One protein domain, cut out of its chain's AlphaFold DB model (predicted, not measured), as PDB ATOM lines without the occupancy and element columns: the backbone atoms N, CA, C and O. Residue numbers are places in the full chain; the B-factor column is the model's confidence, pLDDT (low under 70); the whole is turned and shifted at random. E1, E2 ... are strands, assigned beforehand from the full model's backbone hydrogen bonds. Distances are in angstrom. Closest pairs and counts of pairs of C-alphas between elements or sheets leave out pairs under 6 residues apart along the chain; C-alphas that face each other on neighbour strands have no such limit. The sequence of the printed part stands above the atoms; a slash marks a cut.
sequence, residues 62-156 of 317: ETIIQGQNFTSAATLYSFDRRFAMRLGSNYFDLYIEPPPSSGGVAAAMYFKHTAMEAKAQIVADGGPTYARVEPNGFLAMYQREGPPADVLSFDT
ATOM      1  N   GLU A  62     130.018 105.181 134.054       89.94
ATOM      2  CA  GLU A  62     128.935 105.893 134.753       89.94
ATOM      3  C   GLU A  62     129.155 107.399 134.879       89.94
ATOM      4  O   GLU A  62     128.246 108.143 135.241       89.94
ATOM      5  N   THR A  63     130.376 107.871 134.629       90.42
ATOM      6  CA  THR A  63     130.752 109.277 134.808       90.42
ATOM      7  C   THR A  63     131.565 109.779 133.624       90.42
ATOM      8  O   THR A  63     132.423 109.068 133.101       90.42
ATOM      9  N   ILE A  64     131.301 111.025 133.234       91.55
ATOM     10  CA  ILE A  64     132.187 111.826 132.391       91.55
ATOM     11  C   ILE A  64     132.879 112.863 133.267       91.55
ATOM     12  O   ILE A  64     132.258 113.431 134.169       91.55
ATOM     13  N   ILE A  65     134.164 113.102 133.027       89.38
ATOM     14  CA  ILE A  65     134.943 114.062 133.815       89.38
ATOM     15  C   ILE A  65     135.225 115.347 133.042       89.38
ATOM     16  O   ILE A  65     135.008 115.446 131.833       89.38
ATOM     17  N   GLN A  66     135.700 116.361 133.760       89.51
ATOM     18  CA  GLN A  66     136.038 117.649 133.175       89.51
ATOM     19  C   GLN A  66     137.059 117.487 132.037       89.51
ATOM     20  O   GLN A  66     138.077 116.815 132.190       89.51
ATOM     21  N   GLY A  67     136.784 118.111 130.890       86.16
ATOM     22  CA  GLY A  67     137.651 118.039 129.708       86.16
ATOM     23  C   GLY A  67     137.500 116.777 128.847       86.16
ATOM     24  O   GLY A  67     138.035 116.748 127.740       86.16
ATOM     25  N   GLN A  68     136.757 115.759 129.293       93.23
ATOM     26  CA  GLN A  68     136.458 114.577 128.485       93.23
ATOM     27  C   GLN A  68     135.417 114.905 127.408       93.23
ATOM     28  O   GLN A  68     134.366 115.475 127.703       93.23
ATOM     29  N   ASN A  69     135.692 114.510 126.163       94.47
ATOM     30  CA  ASN A  69     134.713 114.583 125.082       94.47
ATOM     31  C   ASN A  69     133.808 113.356 125.124       94.47
ATOM     32  O   ASN A  69     134.241 112.250 124.812       94.47
ATOM     33  N   PHE A  70     132.544 113.560 125.465       95.03
ATOM     34  CA  PHE A  70     131.510 112.551 125.318       95.03
ATOM     35  C   PHE A  70     130.895 112.671 123.923       95.03
ATOM     36  O   PHE A  70     130.420 113.739 123.549       95.03
ATOM     37  N   THR A  71     130.937 111.606 123.127       94.85
ATOM     38  CA  THR A  71     130.512 111.613 121.717       94.85
ATOM     39  C   THR A  71     129.464 110.531 121.470       94.85
ATOM     40  O   THR A  71     129.240 109.666 122.318       94.85
ATOM     41  N   SER A  72     128.866 110.522 120.278       93.84
ATOM     42  CA  SER A  72     127.939 109.466 119.851       93.84
ATOM     43  C   SER A  72     128.572 108.066 119.763       93.84
ATOM     44  O   SER A  72     127.853 107.091 119.566       93.84
ATOM     45  N   ALA A  73     129.900 107.940 119.885       92.06
ATOM     46  CA  ALA A  73     130.593 106.651 119.914       92.06
ATOM     47  C   ALA A  73     130.503 105.940 121.279       92.06
ATOM     48  O   ALA A  73     130.834 104.759 121.371       92.06
ATOM     49  N   ALA A  74     130.058 106.638 122.328       92.78
ATOM     50  CA  ALA A  74     129.960 106.111 123.683       92.78
ATOM     51  C   ALA A  74     128.526 106.200 124.233       92.78
ATOM     52  O   ALA A  74     127.672 106.929 123.734       92.78
ATOM     53  N   THR A  75     128.251 105.443 125.294       94.24
ATOM     54  CA  THR A  75     126.996 105.503 126.056       94.24
ATOM     55  C   THR A  75     127.338 105.544 127.535       94.24
ATOM     56  O   THR A  75     128.121 104.720 128.001       94.24
ATOM     57  N   LEU A  76     126.753 106.493 128.263       94.89
ATOM     58  CA  LEU A  76     126.903 106.587 129.712       94.89
ATOM     59  C   LEU A  76     125.787 105.781 130.368       94.89
ATOM     60  O   LEU A  76     124.622 106.016 130.062       94.89
ATOM     61  N   TYR A  77     126.117 104.866 131.268       93.27
ATOM     62  CA  TYR A  77     125.133 104.052 131.975       93.27
ATOM     63  C   TYR A  77     125.003 104.486 133.429       93.27
ATOM     64  O   TYR A  77     125.976 104.860 134.074       93.27
ATOM     65  N   SER A  78     123.806 104.374 134.001       91.79
ATOM     66  CA  SER A  78     123.689 104.321 135.457       91.79
ATOM     67  C   SER A  78     124.466 103.117 136.001       91.79
ATOM     68  O   SER A  78     124.650 102.115 135.310       91.79
ATOM     69  N   PHE A  79     124.880 103.182 137.265       88.10
ATOM     70  CA  PHE A  79     125.623 102.105 137.935       88.10
ATOM     71  C   PHE A  79     124.970 100.714 137.797       88.10
ATOM     72  O   PHE A  79     125.645  99.708 137.599       88.10
ATOM     73  N   ASP A  80     123.640 100.656 137.853       87.73
ATOM     74  CA  ASP A  80     122.832  99.441 137.693       87.73
ATOM     75  C   ASP A  80     122.450  99.115 136.234       87.73
ATOM     76  O   ASP A  80     121.696  98.172 135.992       87.73
ATOM     77  N   ARG A  81     122.939  99.906 135.271       89.45
ATOM     78  CA  ARG A  81     122.651  99.837 133.830       89.45
ATOM     79  C   ARG A  81     121.169  99.910 133.451       89.45
ATOM     80  O   ARG A  81     120.821  99.507 132.347       89.45
ATOM     81  N   ARG A  82     120.293 100.424 134.322       88.51
ATOM     82  CA  ARG A  82     118.864 100.637 134.013       88.51
ATOM     83  C   ARG A  82     118.599 101.893 133.196       88.51
ATOM     84  O   ARG A  82     117.574 101.966 132.527       88.51
ATOM     85  N   PHE A  83     119.485 102.878 133.275       93.41
ATOM     86  CA  PHE A  83     119.367 104.124 132.535       93.41
ATOM     87  C   PHE A  83     120.611 104.349 131.691       93.41
ATOM     88  O   PHE A  83     121.716 103.985 132.098       93.41
ATOM     89  N   ALA A  84     120.430 104.964 130.529       94.47
ATOM     90  CA  ALA A  84     121.527 105.302 129.638       94.47
ATOM     91  C   ALA A  84     121.365 106.712 129.071       94.47
ATOM     92  O   ALA A  84     120.256 107.100 128.713       94.47
ATOM     93  N   MET A  85     122.465 107.453 128.953       95.13
ATOM     94  CA  MET A  85     122.538 108.709 128.209       95.13
ATOM     95  C   MET A  85     123.300 108.485 126.904       95.13
ATOM     96  O   MET A  85     124.385 107.892 126.917       95.13
ATOM     97  N   ARG A  86     122.753 108.968 125.784       95.53
ATOM     98  CA  ARG A  86     123.395 108.905 124.461       95.53
ATOM     99  C   ARG A  86     123.421 110.294 123.814       95.53
ATOM    100  O   ARG A  86     122.646 111.177 124.177       95.53
ATOM    101  N   LEU A  87     124.362 110.507 122.890       95.35
ATOM    102  CA  LEU A  87     124.407 111.701 122.039       95.35
ATOM    103  C   LEU A  87     123.907 111.368 120.635       95.35
ATOM    104  O   LEU A  87     124.373 110.415 120.011       95.35
ATOM    105  N   GLY A  88     123.003 112.202 120.134       93.76
ATOM    106  CA  GLY A  88     122.644 112.285 118.725       93.76
ATOM    107  C   GLY A  88     123.433 113.376 117.999       93.76
ATOM    108  O   GLY A  88     124.396 113.929 118.519       93.76
ATOM    109  N   SER A  89     122.995 113.724 116.787       93.29
ATOM    110  CA  SER A  89     123.634 114.767 115.972       93.29
ATOM    111  C   SER A  89     123.512 116.166 116.579       93.29
ATOM    112  O   SER A  89     124.464 116.934 116.525       93.29
ATOM    113  N   ASN A  90     122.363 116.497 117.170       94.51
ATOM    114  CA  ASN A  90     122.083 117.805 117.772       94.51
ATOM    115  C   ASN A  90     121.286 117.703 119.078       94.51
ATOM    116  O   ASN A  90     120.547 118.612 119.446       94.51
ATOM    117  N   TYR A  91     121.372 116.570 119.764       94.66
ATOM    118  CA  TYR A  91     120.648 116.332 121.004       94.66
ATOM    119  C   TYR A  91     121.404 115.339 121.878       94.66
ATOM    120  O   TYR A  91     122.270 114.611 121.397       94.66
ATOM    121  N   PHE A  92     121.037 115.272 123.150       94.14
ATOM    122  CA  PHE A  92     121.267 114.079 123.955       94.14
ATOM    123  C   PHE A  92     119.931 113.572 124.484       94.14
ATOM    124  O   PHE A  92     118.952 114.316 124.591       94.14
ATOM    125  N   ASP A  93     119.877 112.292 124.792       94.19
ATOM    126  CA  ASP A  93     118.674 111.609 125.228       94.19
ATOM    127  C   ASP A  93     118.972 110.653 126.376       94.19
ATOM    128  O   ASP A  93     120.109 110.231 126.599       94.19
ATOM    129  N   LEU A  94     117.927 110.369 127.150       95.18
ATOM    130  CA  LEU A  94     117.962 109.420 128.246       95.18
ATOM    131  C   LEU A  94     117.004 108.271 127.949       95.18
ATOM    132  O   LEU A  94     115.852 108.470 127.545       95.18
ATOM    133  N   TYR A  95     117.498 107.065 128.184       93.25
ATOM    134  CA  TYR A  95     116.815 105.811 127.926       93.25
ATOM    135  C   TYR A  95     116.629 105.012 129.205       93.25
ATOM    136  O   TYR A  95     117.473 105.050 130.096       93.25
ATOM    137  N   ILE A  96     115.543 104.248 129.246       92.50
ATOM    138  CA  ILE A  96     115.369 103.117 130.149       92.50
ATOM    139  C   ILE A  96     115.822 101.876 129.389       92.50
ATOM    140  O   ILE A  96     115.244 101.517 128.358       92.50
ATOM    141  N   GLU A  97     116.868 101.239 129.896       91.83
ATOM    142  CA  GLU A  97     117.375  99.979 129.377       91.83
ATOM    143  C   GLU A  97     116.514  98.825 129.897       91.83
ATOM    144  O   GLU A  97     116.158  98.780 131.083       91.83
ATOM    145  N   PRO A  98     116.153  97.877 129.029       88.27
ATOM    146  CA  PRO A  98     115.337  96.758 129.436       88.27
ATOM    147  C   PRO A  98     116.205  95.751 130.213       88.27
ATOM    148  O   PRO A  98     117.414  95.649 129.982       88.27
ATOM    149  N   PRO A  99     115.628  94.980 131.152       84.95
ATOM    150  CA  PRO A  99     116.398  93.997 131.905       84.95
ATOM    151  C   PRO A  99     117.008  92.954 130.951       84.95
ATOM    152  O   PRO A  99     116.391  92.645 129.930       84.95
ATOM    153  N   PRO A 100     118.160  92.335 131.267       80.95
ATOM    154  CA  PRO A 100     118.810  91.365 130.376       80.95
ATOM    155  C   PRO A 100     117.912  90.187 129.961       80.95
ATOM    156  O   PRO A 100     118.093  89.601 128.899       80.95
ATOM    157  N   SER A 101     116.915  89.853 130.787       83.34
ATOM    158  CA  SER A 101     115.922  88.799 130.553       83.34
ATOM    159  C   SER A 101     114.821  89.163 129.549       83.34
ATOM    160  O   SER A 101     114.001  88.314 129.214       83.34
ATOM    161  N   SER A 102     114.774  90.406 129.069       77.67
ATOM    162  CA  SER A 102     113.666  90.943 128.265       77.67
ATOM    163  C   SER A 102     113.640  90.498 126.798       77.67
ATOM    164  O   SER A 102     112.770  90.935 126.054       77.67
ATOM    165  N   GLY A 103     114.548  89.622 126.358       73.25
ATOM    166  CA  GLY A 103     114.406  88.912 125.081       73.25
ATOM    167  C   GLY A 103     114.297  89.810 123.841       73.25
ATOM    168  O   GLY A 103     113.499  89.522 122.954       73.25
ATOM    169  N   GLY A 104     115.081  90.890 123.771       79.86
ATOM    170  CA  GLY A 104     115.141  91.761 122.589       79.86
ATOM    171  C   GLY A 104     114.160  92.935 122.589       79.86
ATOM    172  O   GLY A 104     114.011  93.594 121.561       79.86
ATOM    173  N   VAL A 105     113.513  93.236 123.721       84.70
ATOM    174  CA  VAL A 105     112.846  94.535 123.912       84.70
ATOM    175  C   VAL A 105     113.869  95.651 123.677       84.70
ATOM    176  O   VAL A 105     115.006  95.562 124.132       84.70
ATOM    177  N   ALA A 106     113.486  96.687 122.933       87.57
ATOM    178  CA  ALA A 106     114.346  97.840 122.681       87.57
ATOM    179  C   ALA A 106     114.344  98.806 123.878       87.57
ATOM    180  O   ALA A 106     113.348  98.911 124.596       87.57
ATOM    181  N   ALA A 107     115.439  99.544 124.067       91.33
ATOM    182  CA  ALA A 107     115.506 100.609 125.064       91.33
ATOM    183  C   ALA A 107     114.464 101.704 124.780       91.33
ATOM    184  O   ALA A 107     114.277 102.121 123.633       91.33
ATOM    185  N   ALA A 108     113.800 102.195 125.827       91.33
ATOM    186  CA  ALA A 108     112.755 103.211 125.713       91.33
ATOM    187  C   ALA A 108     113.316 104.600 126.038       91.33
ATOM    188  O   ALA A 108     113.737 104.853 127.165       91.33
ATOM    189  N   MET A 109     113.309 105.512 125.063       93.80
ATOM    190  CA  MET A 109     113.666 106.916 125.292       93.80
ATOM    191  C   MET A 109     112.583 107.585 126.146       93.80
ATOM    192  O   MET A 109     111.413 107.569 125.767       93.80
ATOM    193  N   TYR A 110     112.965 108.199 127.266       89.30
ATOM    194  CA  TYR A 110     112.032 108.915 128.151       89.30
ATOM    195  C   TYR A 110     112.316 110.417 128.243       89.30
ATOM    196  O   TYR A 110     111.469 111.177 128.711       89.30
ATOM    197  N   PHE A 111     113.490 110.860 127.795       91.75
ATOM    198  CA  PHE A 111     113.865 112.268 127.755       91.75
ATOM    199  C   PHE A 111     114.754 112.540 126.545       91.75
ATOM    200  O   PHE A 111     115.601 111.722 126.200       91.75
ATOM    201  N   LYS A 112     114.576 113.705 125.926       92.47
ATOM    202  CA  LYS A 112     115.417 114.204 124.840       92.47
ATOM    203  C   LYS A 112     115.591 115.704 125.007       92.47
ATOM    204  O   LYS A 112     114.602 116.428 125.099       92.47
ATOM    205  N   HIS A 113     116.832 116.166 124.970       91.14
ATOM    206  CA  HIS A 113     117.176 117.579 124.968       91.14
ATOM    207  C   HIS A 113     117.883 117.924 123.666       91.14
ATOM    208  O   HIS A 113     118.988 117.451 123.403       91.14
ATOM    209  N   THR A 114     117.216 118.723 122.840       94.04
ATOM    210  CA  THR A 114     117.776 119.204 121.572       94.04
ATOM    211  C   THR A 114     118.550 120.489 121.834       94.04
ATOM    212  O   THR A 114     118.079 121.343 122.583       94.04
ATOM    213  N   ALA A 115     119.729 120.610 121.229       92.92
ATOM    214  CA  ALA A 115     120.580 121.782 121.338       92.92
ATOM    215  C   ALA A 115     119.804 123.053 120.967       92.92
ATOM    216  O   ALA A 115     119.107 123.086 119.953       92.92
ATOM    217  N   MET A 116     119.927 124.102 121.784       89.86
ATOM    218  CA  MET A 116     119.249 125.374 121.514       89.86
ATOM    219  C   MET A 116     119.885 126.160 120.359       89.86
ATOM    220  O   MET A 116     119.247 127.061 119.822       89.86
ATOM    221  N   GLU A 117     121.142 125.864 120.014       90.17
ATOM    222  CA  GLU A 117     121.915 126.516 118.945       90.17
ATOM    223  C   GLU A 117     122.011 128.048 119.093       90.17
ATOM    224  O   GLU A 117     122.156 128.796 118.127       90.17
ATOM    225  N   ALA A 118     121.942 128.538 120.337       77.51
ATOM    226  CA  ALA A 118     121.812 129.965 120.636       77.51
ATOM    227  C   ALA A 118     123.096 130.773 120.374       77.51
ATOM    228  O   ALA A 118     123.021 131.955 120.044       77.51
ATOM    229  N   LYS A 119     124.273 130.156 120.553       81.39
ATOM    230  CA  LYS A 119     125.588 130.796 120.336       81.39
ATOM    231  C   LYS A 119     126.337 130.243 119.123       81.39
ATOM    232  O   LYS A 119     127.190 130.937 118.576       81.39
ATOM    233  N   ALA A 120     126.028 129.019 118.709       91.46
ATOM    234  CA  ALA A 120     126.594 128.373 117.534       91.46
ATOM    235  C   ALA A 120     125.560 127.428 116.918       91.46
ATOM    236  O   ALA A 120     124.862 126.722 117.644       91.46
ATOM    237  N   GLN A 121     125.486 127.413 115.589       93.60
ATOM    238  CA  GLN A 121     124.617 126.504 114.844       93.60
ATOM    239  C   GLN A 121     125.312 125.169 114.591       93.60
ATOM    240  O   GLN A 121     126.522 125.131 114.353       93.60
ATOM    241  N   ILE A 122     124.536 124.088 114.599       93.27
ATOM    242  CA  ILE A 122     125.012 122.756 114.226       93.27
ATOM    243  C   ILE A 122     124.741 122.572 112.736       93.27
ATOM    244  O   ILE A 122     123.600 122.535 112.281       93.27
ATOM    245  N   VAL A 123     125.810 122.470 111.950       93.24
ATOM    246  CA  VAL A 123     125.715 122.393 110.490       93.24
ATOM    247  C   VAL A 123     125.677 120.929 110.060       93.24
ATOM    248  O   VAL A 123     126.480 120.118 110.531       93.24
ATOM    249  N   ALA A 124     124.774 120.582 109.141       88.95
ATOM    250  CA  ALA A 124     124.801 119.278 108.480       88.95
ATOM    251  C   ALA A 124     126.179 119.044 107.829       88.95
ATOM    252  O   ALA A 124     126.773 119.970 107.283       88.95
ATOM    253  N   ASP A 125     126.724 117.832 107.954       86.76
ATOM    254  CA  ASP A 125     128.076 117.468 107.489       86.76
ATOM    255  C   ASP A 125     129.228 118.256 108.152       86.76
ATOM    256  O   ASP A 125     130.386 118.177 107.740       86.76
ATOM    257  N   GLY A 126     128.941 118.996 109.228       88.00
ATOM    258  CA  GLY A 126     129.912 119.830 109.931       88.00
ATOM    259  C   GLY A 126     130.895 119.080 110.838       88.00
ATOM    260  O   GLY A 126     131.791 119.730 111.384       88.00
ATOM    261  N   GLY A 127     130.731 117.760 110.974       90.30
ATOM    262  CA  GLY A 127     131.412 116.889 111.936       90.30
ATOM    263  C   GLY A 127     130.472 116.388 113.045       90.30
ATOM    264  O   GLY A 127     129.363 116.918 113.190       90.30
ATOM    265  N   PRO A 128     130.877 115.357 113.812       93.11
ATOM    266  CA  PRO A 128     130.104 114.870 114.950       93.11
ATOM    267  C   PRO A 128     130.074 115.910 116.071       93.11
ATOM    268  O   PRO A 128     131.041 116.645 116.280       93.11
ATOM    269  N   THR A 129     128.979 115.949 116.822       95.31
ATOM    270  CA  THR A 129     128.915 116.731 118.053       95.31
ATOM    271  C   THR A 129     129.530 115.974 119.222       95.31
ATOM    272  O   THR A 129     129.607 114.742 119.244       95.31
ATOM    273  N   TYR A 130     129.989 116.732 120.209       95.99
ATOM    274  CA  TYR A 130     130.465 116.209 121.476       95.99
ATOM    275  C   TYR A 130     129.947 117.068 122.626       95.99
ATOM    276  O   TYR A 130     129.767 118.278 122.487       95.99
ATOM    277  N   ALA A 131     129.716 116.433 123.767       95.50
ATOM    278  CA  ALA A 131     129.404 117.096 125.016       95.50
ATOM    279  C   ALA A 131     130.617 117.055 125.949       95.50
ATOM    280  O   ALA A 131     131.361 116.073 125.971       95.50
ATOM    281  N   ARG A 132     130.831 118.117 126.722       93.75
ATOM    282  CA  ARG A 132     131.948 118.222 127.665       93.75
ATOM    283  C   ARG A 132     131.495 118.917 128.939       93.75
ATOM    284  O   ARG A 132     130.762 119.904 128.881       93.75
ATOM    285  N   VAL A 133     131.943 118.402 130.082       91.86
ATOM    286  CA  VAL A 133     131.803 119.099 131.364       91.86
ATOM    287  C   VAL A 133     132.881 120.171 131.449       91.86
ATOM    288  O   VAL A 133     134.078 119.867 131.439       91.86
ATOM    289  N   GLU A 134     132.448 121.422 131.519       88.06
ATOM    290  CA  GLU A 134     133.317 122.586 131.608       88.06
ATOM    291  C   GLU A 134     133.646 122.951 133.071       88.06
ATOM    292  O   GLU A 134     132.842 122.698 133.976       88.06
ATOM    293  N   PRO A 135     134.819 123.569 133.330       82.28
ATOM    294  CA  PRO A 135     135.291 123.930 134.675       82.28
ATOM    295  C   PRO A 135     134.314 124.758 135.519       82.28
ATOM    296  O   PRO A 135     134.361 124.740 136.745       82.28
ATOM    297  N   ASN A 136     133.464 125.528 134.855       74.25
ATOM    298  CA  ASN A 136     132.475 126.432 135.433       74.25
ATOM    299  C   ASN A 136     131.124 125.748 135.711       74.25
ATOM    300  O   ASN A 136     130.150 126.432 136.003       74.25
ATOM    301  N   GLY A 137     131.061 124.413 135.665       75.75
ATOM    302  CA  GLY A 137     129.924 123.652 136.184       75.75
ATOM    303  C   GLY A 137     128.762 123.509 135.207       75.75
ATOM    304  O   GLY A 137     127.600 123.454 135.620       75.75
ATOM    305  N   PHE A 138     129.053 123.415 133.910       83.65
ATOM    306  CA  PHE A 138     128.052 123.088 132.900       83.65
ATOM    307  C   PHE A 138     128.475 121.976 131.955       83.65
ATOM    308  O   PHE A 138     129.655 121.791 131.681       83.65
ATOM    309  N   LEU A 139     127.488 121.251 131.434       90.69
ATOM    310  CA  LEU A 139     127.632 120.426 130.246       90.69
ATOM    311  C   LEU A 139     127.371 121.297 129.026       90.69
ATOM    312  O   LEU A 139     126.273 121.827 128.866       90.69
ATOM    313  N   ALA A 140     128.364 121.437 128.164       92.09
ATOM    314  CA  ALA A 140     128.202 122.117 126.892       92.09
ATOM    315  C   ALA A 140     128.258 121.131 125.733       92.09
ATOM    316  O   ALA A 140     129.023 120.168 125.778       92.09
ATOM    317  N   MET A 141     127.461 121.395 124.700       95.21
ATOM    318  CA  MET A 141     127.509 120.690 123.424       95.21
ATOM    319  C   MET A 141     128.228 121.545 122.387       95.21
ATOM    320  O   MET A 141     127.940 122.733 122.239       95.21
ATOM    321  N   TYR A 142     129.119 120.921 121.631       95.72
ATOM    322  CA  TYR A 142     129.913 121.545 120.582       95.72
ATOM    323  C   TYR A 142     129.873 120.681 119.323       95.72
ATOM    324  O   TYR A 142     129.740 119.464 119.406       95.72
ATOM    325  N   GLN A 143     130.045 121.302 118.158       95.30
ATOM    326  CA  GLN A 143     130.386 120.594 116.916       95.30
ATOM    327  C   GLN A 143     131.848 120.836 116.514       95.30
ATOM    328  O   GLN A 143     132.490 119.990 115.900       95.30
ATOM    329  N   ARG A 144     132.374 122.016 116.851       92.02
ATOM    330  CA  ARG A 144     133.726 122.484 116.535       92.02
ATOM    331  C   ARG A 144     134.259 123.279 117.721       92.02
ATOM    332  O   ARG A 144     133.477 123.714 118.566       92.02
ATOM    333  N   GLU A 145     135.569 123.494 117.761       88.20
ATOM    334  CA  GLU A 145     136.166 124.414 118.729       88.20
ATOM    335  C   GLU A 145     135.575 125.822 118.569       88.20
ATOM    336  O   GLU A 145     135.421 126.320 117.451       88.20
ATOM    337  N   GLY A 146     135.231 126.460 119.688       89.38
ATOM    338  CA  GLY A 146     134.591 127.772 119.705       89.38
ATOM    339  C   GLY A 146     133.412 127.836 120.679       89.38
ATOM    340  O   GLY A 146     133.389 127.092 121.662       89.38
ATOM    341  N   PRO A 147     132.441 128.738 120.441       91.12
ATOM    342  CA  PRO A 147     131.254 128.850 121.277       91.12
ATOM    343  C   PRO A 147     130.422 127.554 121.271       91.12
ATOM    344  O   PRO A 147     130.287 126.923 120.220       91.12
ATOM    345  N   PRO A 148     129.824 127.168 122.409       92.12
ATOM    346  CA  PRO A 148     128.976 125.984 122.480       92.12
ATOM    347  C   PRO A 148     127.672 126.178 121.700       92.12
ATOM    348  O   PRO A 148     127.059 127.246 121.749       92.12
ATOM    349  N   ALA A 149     127.218 125.121 121.029       93.29
ATOM    350  CA  ALA A 149     125.891 125.069 120.424       93.29
ATOM    351  C   ALA A 149     124.793 125.024 121.495       93.29
ATOM    352  O   ALA A 149     123.706 125.563 121.305       93.29
ATOM    353  N   ASP A 150     125.083 124.425 122.649       92.89
ATOM    354  CA  ASP A 150     124.148 124.357 123.762       92.89
ATOM    355  C   ASP A 150     124.864 124.315 125.111       92.89
ATOM    356  O   ASP A 150     125.999 123.848 125.201       92.89
ATOM    357  N   VAL A 151     124.209 124.820 126.158       89.14
ATOM    358  CA  VAL A 151     124.763 124.877 127.515       89.14
ATOM    359  C   VAL A 151     123.709 124.462 128.532       89.14
ATOM    360  O   VAL A 151     122.716 125.157 128.749       89.14
ATOM    361  N   LEU A 152     123.995 123.374 129.237       86.24
ATOM    362  CA  LEU A 152     123.262 122.901 130.397       86.24
ATOM    363  C   LEU A 152     124.116 123.043 131.639       86.24
ATOM    364  O   LEU A 152     124.909 122.176 131.990       86.24
ATOM    365  N   SER A 153     123.941 124.157 132.335       73.54
ATOM    366  CA  SER A 153     124.577 124.293 133.637       73.54
ATOM    367  C   SER A 153     123.957 123.342 134.668       73.54
ATOM    368  O   SER A 153     122.743 123.105 134.686       73.54
ATOM    369  N   PHE A 154     124.814 122.804 135.524       70.27
ATOM    370  CA  PHE A 154     124.456 122.107 136.755       70.27
ATOM    371  C   PHE A 154     124.876 122.918 137.980       70.27
ATOM    372  O   PHE A 154     124.519 122.563 139.101       70.27
ATOM    373  N   ASP A 155     125.610 124.016 137.773       55.51
ATOM    374  CA  ASP A 155     125.907 124.963 138.823       55.51
ATOM    375  C   ASP A 155     124.648 125.767 139.178       55.51
ATOM    376  O   ASP A 155     123.893 126.297 138.354       55.51
ATOM    377  N   THR A 156     124.367 125.778 140.472       50.33
ATOM    378  CA  THR A 156     123.245 126.483 141.089       50.33
ATOM    379  C   THR A 156     123.652 127.883 141.541       50.33
ATOM    380  O   THR A 156     122.944 128.509 142.333       50.33
TER     381      THR A 156
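Overview. This is residues 62 to 156 of the 317 residues of the protein "PAN domain-containing protein" of Zea mays (UniProt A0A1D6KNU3). Little regular structure is present: two small three-stranded sheets, one at an end of the other, are bridged by the unnamed stretch 62 to 82, which pairs briefly with E4, then E1. The 95 printed residues include no named helix and six strands, with 32 residues in them: all strand. Each sheet, E1 E2 E3 and E4 E5 E6, is a meander, each strand the antiparallel neighbour of the one before. The whole is compact, with radius of gyration of the C-alphas 14.3 A and spans 45 by 31 by 20 A.

Along the chain. E1, residues 83 to 87, begins at C-alpha (119.367, 104.124, 132.535). E2 is 91 to 96, 16.9 A; E3, 108 to 114, 17.3 A. E4 is 130 to 134, E5 138 to 142; E6, 150 to 153, ends at C-alpha (124.577, 124.293, 133.637).

Arrangement. Within hydrogen-bond range are, in hairpin E1 and E2, N 86 and O 93, 3.0 A; E2 and E3, N 94 and O 111, 2.9 A; E4 and E5, N 132 and O 140, 2.9 A; E5 and E6, N 139 and O 152, 2.8 A. The closest C-alphas of E1 and E4, Leu 87 and Tyr 130, are 7.6 A apart.

Size, cuts and confidence. The printed part has no cut. Links E2 to E3 and E3 to E4 are long. Residues 155 to 156 have pLDDT under 70.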